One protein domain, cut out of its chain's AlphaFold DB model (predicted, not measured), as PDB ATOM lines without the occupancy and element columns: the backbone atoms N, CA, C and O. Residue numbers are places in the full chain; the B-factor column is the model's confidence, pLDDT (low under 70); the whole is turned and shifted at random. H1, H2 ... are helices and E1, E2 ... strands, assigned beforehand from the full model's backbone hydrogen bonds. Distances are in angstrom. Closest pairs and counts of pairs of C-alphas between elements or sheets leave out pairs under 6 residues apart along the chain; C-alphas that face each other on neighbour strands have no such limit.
ATOM      1  N   SER A 134     -35.195  -4.768 -31.424       55.09
ATOM      2  CA  SER A 134     -35.859  -3.461 -31.288       55.09
ATOM      3  C   SER A 134     -37.362  -3.556 -31.004       55.09
ATOM      4  O   SER A 134     -37.954  -2.592 -30.524       55.09
ATOM      5  N   LEU A 135     -37.989  -4.701 -31.297       52.12
ATOM      6  CA  LEU A 135     -39.433  -4.912 -31.152       52.12
ATOM      7  C   LEU A 135     -39.861  -5.427 -29.778       52.12
ATOM      8  O   LEU A 135     -41.053  -5.355 -29.471       52.12
ATOM      9  N   VAL A 136     -38.945  -5.966 -28.974       52.75
ATOM     10  CA  VAL A 136     -39.223  -6.398 -27.599       52.75
ATOM     11  C   VAL A 136     -38.516  -5.452 -26.643       52.75
ATOM     12  O   VAL A 136     -37.296  -5.514 -26.491       52.75
ATOM     13  N   SER A 137     -39.293  -4.594 -25.978       53.38
ATOM     14  CA  SER A 137     -38.787  -3.783 -24.871       53.38
ATOM     15  C   SER A 137     -38.570  -4.696 -23.676       53.38
ATOM     16  O   SER A 137     -39.453  -4.893 -22.845       53.38
ATOM     17  N   ILE A 138     -37.378  -5.280 -23.603       58.50
ATOM     18  CA  ILE A 138     -36.919  -5.968 -22.406       58.50
ATOM     19  C   ILE A 138     -36.673  -4.889 -21.349       58.50
ATOM     20  O   ILE A 138     -35.696  -4.144 -21.439       58.50
ATOM     21  N   GLU A 139     -37.537  -4.809 -20.337       55.88
ATOM     22  CA  GLU A 139     -37.253  -4.008 -19.146       55.88
ATOM     23  C   GLU A 139     -36.073  -4.633 -18.386       55.88
ATOM     24  O   GLU A 139     -36.221  -5.568 -17.596       55.88
ATOM     25  N   GLU A 140     -34.863  -4.141 -18.659       55.94
ATOM     26  CA  GLU A 140     -33.633  -4.604 -18.014       55.94
ATOM     27  C   GLU A 140     -33.490  -4.047 -16.592       55.94
ATOM     28  O   GLU A 140     -32.669  -3.168 -16.316       55.94
ATOM     29  N   LYS A 141     -34.263  -4.590 -15.650       56.56
ATOM     30  CA  LYS A 141     -34.136  -4.255 -14.228       56.56
ATOM     31  C   LYS A 141     -33.100  -5.163 -13.550       56.56
ATOM     32  O   LYS A 141     -33.427  -6.103 -12.831       56.56
ATOM     33  N   GLY A 142     -31.821  -4.871 -13.795       71.56
ATOM     34  CA  GLY A 142     -30.689  -5.602 -13.211       71.56
ATOM     35  C   GLY A 142     -30.369  -6.910 -13.945       71.56
ATOM     36  O   GLY A 142     -30.312  -6.934 -15.174       71.56
ATOM     37  N   SER A 143     -30.106  -7.991 -13.204       70.50
ATOM     38  CA  SER A 143     -29.829  -9.346 -13.726       70.50
ATOM     39  C   SER A 143     -31.085 -10.118 -14.158       70.50
ATOM     40  O   SER A 143     -30.983 -11.222 -14.697       70.50
ATOM     41  N   THR A 144     -32.268  -9.541 -13.952       71.12
ATOM     42  CA  THR A 144     -33.550 -10.139 -14.316       71.12
ATOM     43  C   THR A 144     -34.064  -9.544 -15.622       71.12
ATOM     44  O   THR A 144     -34.081  -8.327 -15.802       71.12
ATOM     45  N   ARG A 145     -34.527 -10.413 -16.525       72.50
ATOM     46  CA  ARG A 145     -35.337 -10.055 -17.694       72.50
ATOM     47  C   ARG A 145     -36.703 -10.727 -17.558       72.50
ATOM     48  O   ARG A 145     -36.772 -11.908 -17.223       72.50
ATOM     49  N   VAL A 146     -37.781 -10.009 -17.848       75.94
ATOM     50  CA  VAL A 146     -39.122 -10.599 -17.988       75.94
ATOM     51  C   VAL A 146     -39.477 -10.592 -19.469       75.94
ATOM     52  O   VAL A 146     -39.230  -9.607 -20.164       75.94
ATOM     53  N   LEU A 147     -39.989 -11.711 -19.979       75.75
ATOM     54  CA  LEU A 147     -40.364 -11.828 -21.383       75.75
ATOM     55  C   LEU A 147     -41.741 -11.177 -21.599       75.75
ATOM     56  O   LEU A 147     -42.710 -11.548 -20.948       75.75
ATOM     57  N   GLU A 148     -41.818 -10.205 -22.514       78.25
ATOM     58  CA  GLU A 148     -42.959  -9.277 -22.640       78.25
ATOM     59  C   GLU A 148     -44.317  -9.965 -22.877       78.25
ATOM     60  O   GLU A 148     -45.350  -9.476 -22.424       78.25
ATOM     61  N   CYS A 149     -44.342 -11.112 -23.562       82.50
ATOM     62  CA  CYS A 149     -45.527 -11.965 -23.590       82.50
ATOM     63  C   CYS A 149     -45.192 -13.446 -23.771       82.50
ATOM     64  O   CYS A 149     -44.549 -13.850 -24.741       82.50
ATOM     65  N   TYR A 150     -45.742 -14.270 -22.883       86.62
ATOM     66  CA  TYR A 150     -45.815 -15.712 -23.055       86.62
ATOM     67  C   TYR A 150     -47.131 -16.119 -23.718       86.62
ATOM     68  O   TYR A 150     -48.210 -15.893 -23.175       86.62
ATOM     69  N   VAL A 151     -47.034 -16.783 -24.872       91.25
ATOM     70  CA  VAL A 151     -48.189 -17.398 -25.536       91.25
ATOM     71  C   VAL A 151     -48.380 -18.825 -24.994       91.25
ATOM     72  O   VAL A 151     -47.497 -19.668 -25.217       91.25
ATOM     73  N   PRO A 152     -49.498 -19.125 -24.301       91.44
ATOM     74  CA  PRO A 152     -49.745 -20.433 -23.700       91.44
ATOM     75  C   PRO A 152     -50.012 -21.520 -24.755       91.44
ATOM     76  O   PRO A 152     -49.974 -21.276 -25.964       91.44
ATOM     77  N   ALA A 153     -50.232 -22.755 -24.303       93.00
ATOM     78  CA  ALA A 153     -50.409 -23.908 -25.187       93.00
ATOM     79  C   ALA A 153     -51.651 -23.781 -26.085       93.00
ATOM     80  O   ALA A 153     -51.642 -24.231 -27.228       93.00
ATOM     81  N   GLU A 154     -52.677 -23.110 -25.577       95.81
ATOM     82  CA  GLU A 154     -53.962 -22.831 -26.210       95.81
ATOM     83  C   GLU A 154     -53.855 -21.773 -27.327       95.81
ATOM     84  O   GLU A 154     -54.779 -21.629 -28.128       95.81
ATOM     85  N   GLY A 155     -52.725 -21.062 -27.417       95.31
ATOM     86  CA  GLY A 155     -52.518 -19.933 -28.325       95.31
ATOM     87  C   GLY A 155     -52.761 -18.570 -27.661       95.31
ATOM     88  O   GLY A 155     -52.859 -18.484 -26.437       95.31
ATOM     89  N   PRO A 156     -52.791 -17.474 -28.439       95.56
ATOM     90  CA  PRO A 156     -52.913 -16.122 -27.902       95.56
ATOM     91  C   PRO A 156     -54.288 -15.881 -27.259       95.56
ATOM     92  O   PRO A 156     -55.327 -16.171 -27.847       95.56
ATOM     93  N   SER A 157     -54.282 -15.304 -26.059       95.19
ATOM     94  CA  SER A 157     -55.474 -14.936 -25.285       95.19
ATOM     95  C   SER A 157     -55.956 -13.511 -25.601       95.19
ATOM     96  O   SER A 157     -55.316 -12.774 -26.358       95.19
ATOM     97  N   ALA A 158     -57.067 -13.081 -24.987       95.25
ATOM     98  CA  ALA A 158     -57.514 -11.685 -25.035       95.25
ATOM     99  C   ALA A 158     -56.400 -10.716 -24.583       95.25
ATOM    100  O   ALA A 158     -56.096  -9.774 -25.314       95.25
ATOM    101  N   GLU A 159     -55.707 -11.050 -23.492       91.44
ATOM    102  CA  GLU A 159     -54.603 -10.274 -22.905       91.44
ATOM    103  C   GLU A 159     -53.290 -10.325 -23.706       91.44
ATOM    104  O   GLU A 159     -52.386  -9.526 -23.475       91.44
ATOM    105  N   THR A 160     -53.141 -11.245 -24.667       91.12
ATOM    106  CA  THR A 160     -51.928 -11.295 -25.499       91.12
ATOM    107  C   THR A 160     -51.805 -10.009 -26.336       91.12
ATOM    108  O   THR A 160     -52.733  -9.701 -27.097       91.12
ATOM    109  N   PRO A 161     -50.680  -9.262 -26.274       90.06
ATOM    110  CA  PRO A 161     -50.516  -8.019 -27.022       90.06
ATOM    111  C   PRO A 161     -50.675  -8.232 -28.528       90.06
ATOM    112  O   PRO A 161     -50.231  -9.244 -29.079       90.06
ATOM    113  N   GLN A 162     -51.273  -7.256 -29.218       92.12
ATOM    114  CA  GLN A 162     -51.666  -7.401 -30.627       92.12
ATOM    115  C   GLN A 162     -50.501  -7.796 -31.550       92.12
ATOM    116  O   GLN A 162     -50.699  -8.555 -32.495       92.12
ATOM    117  N   LYS A 163     -49.267  -7.371 -31.246       87.38
ATOM    118  CA  LYS A 163     -48.080  -7.772 -32.018       87.38
ATOM    119  C   LYS A 163     -47.854  -9.291 -32.026       87.38
ATOM    120  O   LYS A 163     -47.544  -9.850 -33.074       87.38
ATOM    121  N   TYR A 164     -48.077  -9.972 -30.900       89.62
ATOM    122  CA  TYR A 164     -47.927 -11.427 -30.797       89.62
ATOM    123  C   TYR A 164     -49.096 -12.175 -31.448       89.62
ATOM    124  O   TYR A 164     -48.871 -13.233 -32.031       89.62
ATOM    125  N   LYS A 165     -50.312 -11.604 -31.437       94.00
ATOM    126  CA  LYS A 165     -51.451 -12.105 -32.234       94.00
ATOM    127  C   LYS A 165     -51.135 -12.065 -33.734       94.00
ATOM    128  O   LYS A 165     -51.231 -13.093 -34.397       94.00
ATOM    129  N   ASN A 166     -50.642 -10.931 -34.237       93.88
ATOM    130  CA  ASN A 166     -50.256 -10.778 -35.645       93.88
ATOM    131  C   ASN A 166     -49.146 -11.772 -36.053       93.88
ATOM    132  O   ASN A 166     -49.238 -12.410 -37.100       93.88
ATOM    133  N   ILE A 167     -48.115 -11.948 -35.213       91.56
ATOM    134  CA  ILE A 167     -47.058 -12.951 -35.444       91.56
ATOM    135  C   ILE A 167     -47.658 -14.366 -35.455       91.56
ATOM    136  O   ILE A 167     -47.356 -15.155 -36.345       91.56
ATOM    137  N   TRP A 168     -48.536 -14.704 -34.508       95.50
ATOM    138  CA  TRP A 168     -49.181 -16.019 -34.448       95.50
ATOM    139  C   TRP A 168     -50.013 -16.339 -35.701       95.50
ATOM    140  O   TRP A 168     -49.954 -17.462 -36.212       95.50
ATOM    141  N   GLU A 169     -50.753 -15.361 -36.225       96.88
ATOM    142  CA  GLU A 169     -51.495 -15.479 -37.485       96.88
ATOM    143  C   GLU A 169     -50.553 -15.729 -38.676       96.88
ATOM    144  O   GLU A 169     -50.778 -16.664 -39.447       96.88
ATOM    145  N   GLU A 170     -49.449 -14.982 -38.786       95.56
ATOM    146  CA  GLU A 170     -48.441 -15.163 -39.844       95.56
ATOM    147  C   GLU A 170     -47.805 -16.568 -39.812       95.56
ATOM    148  O   GLU A 170     -47.647 -17.232 -40.845       95.56
ATOM    149  N   LEU A 171     -47.469 -17.062 -38.617       95.25
ATOM    150  CA  LEU A 171     -46.868 -18.386 -38.432       95.25
ATOM    151  C   LEU A 171     -47.879 -19.506 -38.717       95.25
ATOM    152  O   LEU A 171     -47.509 -20.525 -39.306       95.25
ATOM    153  N   THR A 172     -49.156 -19.293 -38.388       97.31
ATOM    154  CA  THR A 172     -50.262 -20.207 -38.719       97.31
ATOM    155  C   THR A 172     -50.528 -20.246 -40.229       97.31
ATOM    156  O   THR A 172     -50.710 -21.328 -40.787       97.31
ATOM    157  N   GLY A 173     -50.462 -19.106 -40.926       97.00
ATOM    158  CA  GLY A 173     -50.530 -19.053 -42.392       97.00
ATOM    159  C   GLY A 173     -49.322 -19.707 -43.077       97.00
ATOM    160  O   GLY A 173     -49.459 -20.323 -44.133       97.00
ATOM    161  N   THR A 174     -48.140 -19.633 -42.460       96.88
ATOM    162  CA  THR A 174     -46.905 -20.259 -42.967       96.88
ATOM    163  C   THR A 174     -46.882 -21.778 -42.755       96.88
ATOM    164  O   THR A 174     -46.376 -22.529 -43.598       96.88
ATOM    165  N   PHE A 175     -47.421 -22.252 -41.630       98.12
ATOM    166  CA  PHE A 175     -47.502 -23.664 -41.274       98.12
ATOM    167  C   PHE A 175     -48.845 -23.948 -40.597       98.12
ATOM    168  O   PHE A 175     -49.020 -23.685 -39.411       98.12
ATOM    169  N   ALA A 176     -49.780 -24.553 -41.334       98.19
ATOM    170  CA  ALA A 176     -51.164 -24.738 -40.885       98.19
ATOM    171  C   ALA A 176     -51.304 -25.583 -39.602       98.19
ATOM    172  O   ALA A 176     -52.290 -25.471 -38.878       98.19
ATOM    173  N   PHE A 177     -50.311 -26.423 -39.287       98.19
ATOM    174  CA  PHE A 177     -50.276 -27.198 -38.043       98.19
ATOM    175  C   PHE A 177     -49.549 -26.487 -36.887       98.19
ATOM    176  O   PHE A 177     -49.407 -27.088 -35.822       98.19
ATOM    177  N   PHE A 178     -49.104 -25.234 -37.050       97.81
ATOM    178  CA  PHE A 178     -48.356 -24.494 -36.027       97.81
ATOM    179  C   PHE A 178     -49.087 -24.420 -34.672       97.81
ATOM    180  O   PHE A 178     -48.460 -24.813 -33.687       97.81
ATOM    181  N   PRO A 179     -50.391 -24.067 -34.580       97.94
ATOM    182  CA  PRO A 179     -51.110 -24.057 -33.300       97.94
ATOM    183  C   PRO A 179     -51.102 -25.417 -32.590       97.94
ATOM    184  O   PRO A 179     -50.829 -25.505 -31.394       97.94
ATOM    185  N   ARG A 180     -51.323 -26.503 -33.343       97.25
ATOM    186  CA  ARG A 180     -51.363 -27.876 -32.810       97.25
ATOM    187  C   ARG A 180     -49.985 -28.332 -32.317       97.25
ATOM    188  O   ARG A 180     -49.866 -28.891 -31.230       97.25
ATOM    189  N   TRP A 181     -48.927 -28.039 -33.079       96.50
ATOM    190  CA  TRP A 181     -47.544 -28.287 -32.655       96.50
ATOM    191  C   TRP A 181     -47.142 -27.441 -31.443       96.50
ATOM    192  O   TRP A 181     -46.415 -27.935 -30.580       96.50
ATOM    193  N   HIS A 182     -47.633 -26.201 -31.348       95.69
ATOM    194  CA  HIS A 182     -47.389 -25.344 -30.191       95.69
ATOM    195  C   HIS A 182     -48.034 -25.912 -28.933       95.69
ATOM    196  O   HIS A 182     -47.324 -26.081 -27.948       95.69
ATOM    197  N   ALA A 183     -49.305 -26.321 -28.978       95.19
ATOM    198  CA  ALA A 183     -49.988 -26.941 -27.841       95.19
ATOM    199  C   ALA A 183     -49.237 -28.172 -27.291       95.19
ATOM    200  O   ALA A 183     -49.030 -28.319 -26.082       95.19
ATOM    201  N   LEU A 184     -48.752 -29.042 -28.184       93.69
ATOM    202  CA  LEU A 184     -48.014 -30.261 -27.824       93.69
ATOM    203  C   LEU A 184     -46.626 -29.991 -27.230       93.69
ATOM    204  O   LEU A 184     -46.127 -30.804 -26.453       93.69
ATOM    205  N   GLN A 185     -45.985 -28.881 -27.602       91.94
ATOM    206  CA  GLN A 185     -44.638 -28.533 -27.145       91.94
ATOM    207  C   GLN A 185     -44.661 -27.612 -25.923       91.94
ATOM    208  O   GLN A 185     -43.866 -27.806 -25.009       91.94
ATOM    209  N   ALA A 186     -45.581 -26.649 -25.869       90.19
ATOM    210  CA  ALA A 186     -45.726 -25.702 -24.766       90.19
ATOM    211  C   ALA A 186     -46.197 -26.369 -23.463       90.19
ATOM    212  O   ALA A 186     -45.819 -25.929 -22.383       90.19
ATOM    213  N   THR A 187     -46.944 -27.475 -23.553       88.06
ATOM    214  CA  THR A 187     -47.337 -28.298 -22.391       88.06
ATOM    215  C   THR A 187     -46.190 -29.117 -21.782       88.06
ATOM    216  O   THR A 187     -46.392 -29.799 -20.778       88.06
ATOM    217  N   ARG A 188     -44.982 -29.094 -22.364       86.38
ATOM    218  CA  ARG A 188     -43.830 -29.870 -21.878       86.38
ATOM    219  C   ARG A 188     -42.997 -29.003 -20.924       86.38
ATOM    220  O   ARG A 188     -42.415 -28.025 -21.396       86.38
ATOM    221  N   PRO A 189     -42.837 -29.379 -19.637       77.56
ATOM    222  CA  PRO A 189     -42.081 -28.578 -18.664       77.56
ATOM    223  C   PRO A 189     -40.642 -28.263 -19.095       77.56
ATOM    224  O   PRO A 189     -40.112 -27.208 -18.774       77.56
ATOM    225  N   SER A 190     -40.016 -29.152 -19.873       80.56
ATOM    226  CA  SER A 190     -38.666 -28.956 -20.411       80.56
ATOM    227  C   SER A 190     -38.585 -28.048 -21.643       80.56
ATOM    228  O   SER A 190     -37.483 -27.660 -22.020       80.56
ATOM    229  N   SER A 191     -39.706 -27.715 -22.297       80.81
ATOM    230  CA  SER A 191     -39.717 -26.761 -23.418       80.81
ATOM    231  C   SER A 191     -40.070 -25.341 -22.990       80.81
ATOM    232  O   SER A 191     -39.653 -24.413 -23.682       80.81
ATOM    233  N   ASN A 192     -40.869 -25.190 -21.932       79.38
ATOM    234  CA  ASN A 192     -41.315 -23.914 -21.381       79.38
ATOM    235  C   ASN A 192     -41.054 -23.929 -19.858       79.38
ATOM    236  O   ASN A 192     -41.997 -24.104 -19.084       79.38
ATOM    237  N   PRO A 193     -39.788 -23.830 -19.415       80.06
ATOM    238  CA  PRO A 193     -39.474 -23.705 -17.993       80.06
ATOM    239  C   PRO A 193     -39.997 -22.362 -17.438       80.06
ATOM    240  O   PRO A 193     -40.133 -21.412 -18.211       80.06
ATOM    241  N   PRO A 194     -40.248 -22.233 -16.120       81.12
ATOM    242  CA  PRO A 194     -40.698 -20.969 -15.520       81.12
ATOM    243  C   PRO A 194     -39.708 -19.816 -15.763       81.12
ATOM    244  O   PRO A 194     -40.098 -18.700 -16.111       81.12
ATOM    245  N   SER A 195     -38.412 -20.120 -15.661       84.19
ATOM    246  CA  SER A 195     -37.311 -19.222 -15.997       84.19
ATOM    247  C   SER A 195     -36.154 -19.971 -16.669       84.19
ATOM    248  O   SER A 195     -36.026 -21.192 -16.565       84.19
ATOM    249  N   VAL A 196     -35.304 -19.234 -17.385       81.50
ATOM    250  CA  VAL A 196     -33.996 -19.692 -17.875       81.50
ATOM    251  C   VAL A 196     -32.942 -18.716 -17.388       81.50
ATOM    252  O   VAL A 196     -32.922 -17.560 -17.811       81.50
ATOM    253  N   THR A 197     -32.043 -19.193 -16.535       80.75
ATOM    254  CA  THR A 197     -30.806 -18.486 -16.198       80.75
ATOM    255  C   THR A 197     -29.753 -18.821 -17.246       80.75
ATOM    256  O   THR A 197     -29.407 -19.986 -17.446       80.75
ATOM    257  N   THR A 198     -29.257 -17.807 -17.951       77.56
ATOM    258  CA  THR A 198     -28.142 -17.975 -18.883       77.56
ATOM    259  C   THR A 198     -26.834 -18.191 -18.119       77.56
ATOM    260  O   THR A 198     -26.649 -17.696 -17.002       77.56
ATOM    261  N   GLY A 199     -25.889 -18.898 -18.745       73.31
ATOM    262  CA  GLY A 199     -24.507 -18.948 -18.263       73.31
ATOM    263  C   GLY A 199     -23.859 -17.557 -18.214       73.31
ATOM    264  O   GLY A 199     -24.448 -16.579 -18.682       73.31
ATOM    265  N   LEU A 200     -22.650 -17.496 -17.646       74.62
ATOM    266  CA  LEU A 200     -21.844 -16.277 -17.504       74.62
ATOM    267  C   LEU A 200     -21.812 -15.499 -18.832       74.62
ATOM    268  O   LEU A 200     -21.251 -15.977 -19.819       74.62
ATOM    269  N   SER A 201     -22.447 -14.326 -18.874       62.50
ATOM    270  CA  SER A 201     -22.509 -13.510 -20.088       62.50
ATOM    271  C   SER A 201     -21.220 -12.687 -20.231       62.50
ATOM    272  O   SER A 201     -20.877 -11.956 -19.291       62.50
ATOM    273  N   PRO A 202     -20.506 -12.760 -21.377       59.47
ATOM    274  CA  PRO A 202     -19.319 -11.935 -21.619       59.47
ATOM    275  C   PRO A 202     -19.631 -10.439 -21.499       59.47
ATOM    276  O   PRO A 202     -18.904  -9.705 -20.835       59.47
ATOM    277  N   ASP A 203     -20.778 -10.028 -22.044       65.81
ATOM    278  CA  ASP A 203     -21.236  -8.636 -22.147       65.81
ATOM    279  C   ASP A 203     -21.507  -7.964 -20.785       65.81
ATOM    280  O   ASP A 203     -21.733  -6.757 -20.718       65.81
ATOM    281  N   ARG A 204     -21.522  -8.735 -19.688       61.84
ATOM    282  CA  ARG A 204     -21.797  -8.251 -18.324       61.84
ATOM    283  C   ARG A 204     -20.757  -8.712 -17.295       61.84
ATOM    284  O   ARG A 204     -21.123  -9.027 -16.166       61.84
ATOM    285  N   ASN A 205     -19.474  -8.780 -17.670       72.69
ATOM    286  CA  ASN A 205     -18.367  -9.180 -16.780       72.69
ATOM    287  C   ASN A 205     -18.617 -10.514 -16.037       72.69
ATOM    288  O   ASN A 205     -18.252 -10.669 -14.874       72.69
ATOM    289  N   GLY A 206     -19.269 -11.481 -16.692       71.00
ATOM    290  CA  GLY A 206     -19.610 -12.768 -16.079       71.00
ATOM    291  C   GLY A 206     -20.902 -12.776 -15.256       71.00
ATOM    292  O   GLY A 206     -21.171 -13.751 -14.566       71.00
ATOM    293  N   GLY A 207     -21.746 -11.746 -15.335       71.62
ATOM    294  CA  GLY A 207     -23.086 -11.791 -14.752       71.62
ATOM    295  C   GLY A 207     -23.976 -12.875 -15.383       71.62
ATOM    296  O   GLY A 207     -23.967 -13.085 -16.601       71.62
ATOM    297  N   HIS A 208     -24.788 -13.535 -14.557       77.69
ATOM    298  CA  HIS A 208     -25.909 -14.361 -15.010       77.69
ATOM    299  C   HIS A 208     -27.126 -13.488 -15.341       77.69
ATOM    300  O   HIS A 208     -27.361 -12.477 -14.676       77.69
ATOM    301  N   ILE A 209     -27.927 -13.898 -16.330       79.00
ATOM    302  CA  ILE A 209     -29.214 -13.261 -16.638       79.00
ATOM    303  C   ILE A 209     -30.326 -14.296 -16.491       79.00
ATOM    304  O   ILE A 209     -30.370 -15.272 -17.240       79.00
ATOM    305  N   THR A 210     -31.251 -14.076 -15.557       80.44
ATOM    306  CA  THR A 210     -32.452 -14.910 -15.413       80.44
ATOM    307  C   THR A 210     -33.587 -14.300 -16.219       80.44
ATOM    308  O   THR A 210     -34.049 -13.200 -15.924       80.44
ATOM    309  N   THR A 211     -34.032 -15.018 -17.248       79.69
ATOM    310  CA  THR A 211     -35.202 -14.655 -18.056       79.69
ATOM    311  C   THR A 211     -36.419 -15.417 -17.545       79.69
ATOM    312  O   THR A 211     -36.450 -16.642 -17.651       79.69
ATOM    313  N   PHE A 212     -37.413 -14.717 -17.004       81.31
ATOM    314  CA  PHE A 212     -38.702 -15.296 -16.617       81.31
ATOM    315  C   PHE A 212     -39.649 -15.304 -17.820       81.31
ATOM    316  O   PHE A 212     -39.824 -14.279 -18.480       81.31
ATOM    317  N   TYR A 213     -40.236 -16.466 -18.122       78.19
ATOM    318  CA  TYR A 213     -41.200 -16.603 -19.223       78.19
ATOM    319  C   TYR A 213     -42.599 -16.218 -18.787       78.19
ATOM    320  O   TYR A 213     -43.326 -15.583 -19.537       78.19
ATOM    321  N   GLN A 214     -42.973 -16.609 -17.577       76.56
ATOM    322  CA  GLN A 214     -44.207 -16.172 -16.946       76.56
ATOM    323  C   GLN A 214     -43.874 -14.952 -16.080       76.56
ATOM    324  O   GLN A 214     -42.789 -14.938 -15.488       76.56
ATOM    325  N   PRO A 215     -44.752 -13.935 -15.998       67.44
ATOM    326  CA  PRO A 215     -44.581 -12.898 -14.990       67.44
ATOM    327  C   PRO A 215     -44.470 -13.588 -13.621       67.44
ATOM    328  O   PRO A 215     -45.236 -14.526 -13.363       67.44
ATOM    329  N   PRO A 216     -43.515 -13.195 -12.759       65.88
ATOM    330  CA  PRO A 216     -43.514 -13.674 -11.386       65.88
ATOM    331  C   PRO A 216     -44.882 -13.368 -10.756       65.88
ATOM    332  O   PRO A 216     -45.460 -12.329 -11.090       65.88
ATOM    333  N   PRO A 217     -45.404 -14.225  -9.856       66.88
ATOM    334  CA  PRO A 217     -46.499 -13.843  -8.968       66.88
ATOM    335  C   PRO A 217     -46.251 -12.435  -8.419       66.88
ATOM    336  O   PRO A 217     -45.117 -12.140  -8.037       66.88
ATOM    337  N   GLU A 218     -47.269 -11.569  -8.417       65.06
ATOM    338  CA  GLU A 218     -47.098 -10.142  -8.087       65.06
ATOM    339  C   GLU A 218     -46.422  -9.950  -6.718       65.06
ATOM    340  O   GLU A 218     -45.569  -9.075  -6.566       65.06
ATOM    341  N   ASP A 219     -46.682 -10.871  -5.786       58.69
ATOM    342  CA  ASP A 219     -46.037 -10.986  -4.476       58.69
ATOM    343  C   ASP A 219     -44.495 -10.981  -4.542       58.69
ATOM    344  O   ASP A 219     -43.858 -10.337  -3.713       58.69
ATOM    345  N   LEU A 220     -43.880 -11.618  -5.551       56.72
ATOM    346  CA  LEU A 220     -42.421 -11.652  -5.767       56.72
ATOM    347  C   LEU A 220     -41.867 -10.414  -6.494       56.72
ATOM    348  O   LEU A 220     -40.651 -10.238  -6.571       56.72
TER     349      LEU A 220
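This is residues 134 to 220 of the 504 residues of an uncharacterized protein of Peniophora sp. CBMAI 1063 (UniProt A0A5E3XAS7). With little regular structure, this loose model has a small sheet of three short strands towards one end and two helices meeting at a corner at the other, joined by loops. The printed part has 87 residues, 31 in named elements, in the order E1 H1 H2 E2 E3, mixed helices and strands; the mixed sheet runs E1 E3 E2. The radius of gyration of the C-alphas is 14.9 A; the spans are 43 by 30 by 26 A.

Inner strand E3, residues 210 to 212, is parallel to E1, residues 144 to 146; N 145 and O 210, 2.9 A, are within hydrogen-bond range. E3 and E2, residues 195 to 197, form an antiparallel hairpin, with N 196 and O 211 within range at 2.8 A. H1, residues 162 to 174, and H2, residues 178 to 186, are not on the sheet. H1, with residues 171 to 172 alone, only just touches H2, with 3 pairs of C-alphas within 8 A, only at the corner; the closest C-alphas, of Thr 172 and Phe 178, are 5.4 A apart. They run opposite ways at a steep tilt of 67 degrees, only just short of perpendicular. In both, every O i to N i+4 pair is within range.

E1 starts at C-alpha 144 (-33.550, -10.139, -14.316); E3 ends at C-alpha 212 (-38.702, -15.296, -16.617). H1 measures 18.4 A, H2 11.6 A.

The printed part has no cut. Links E1 to H1 and E2 to E3 are long. Residues 134 to 141, 201 to 204 and 215 to 220 have pLDDT under 70.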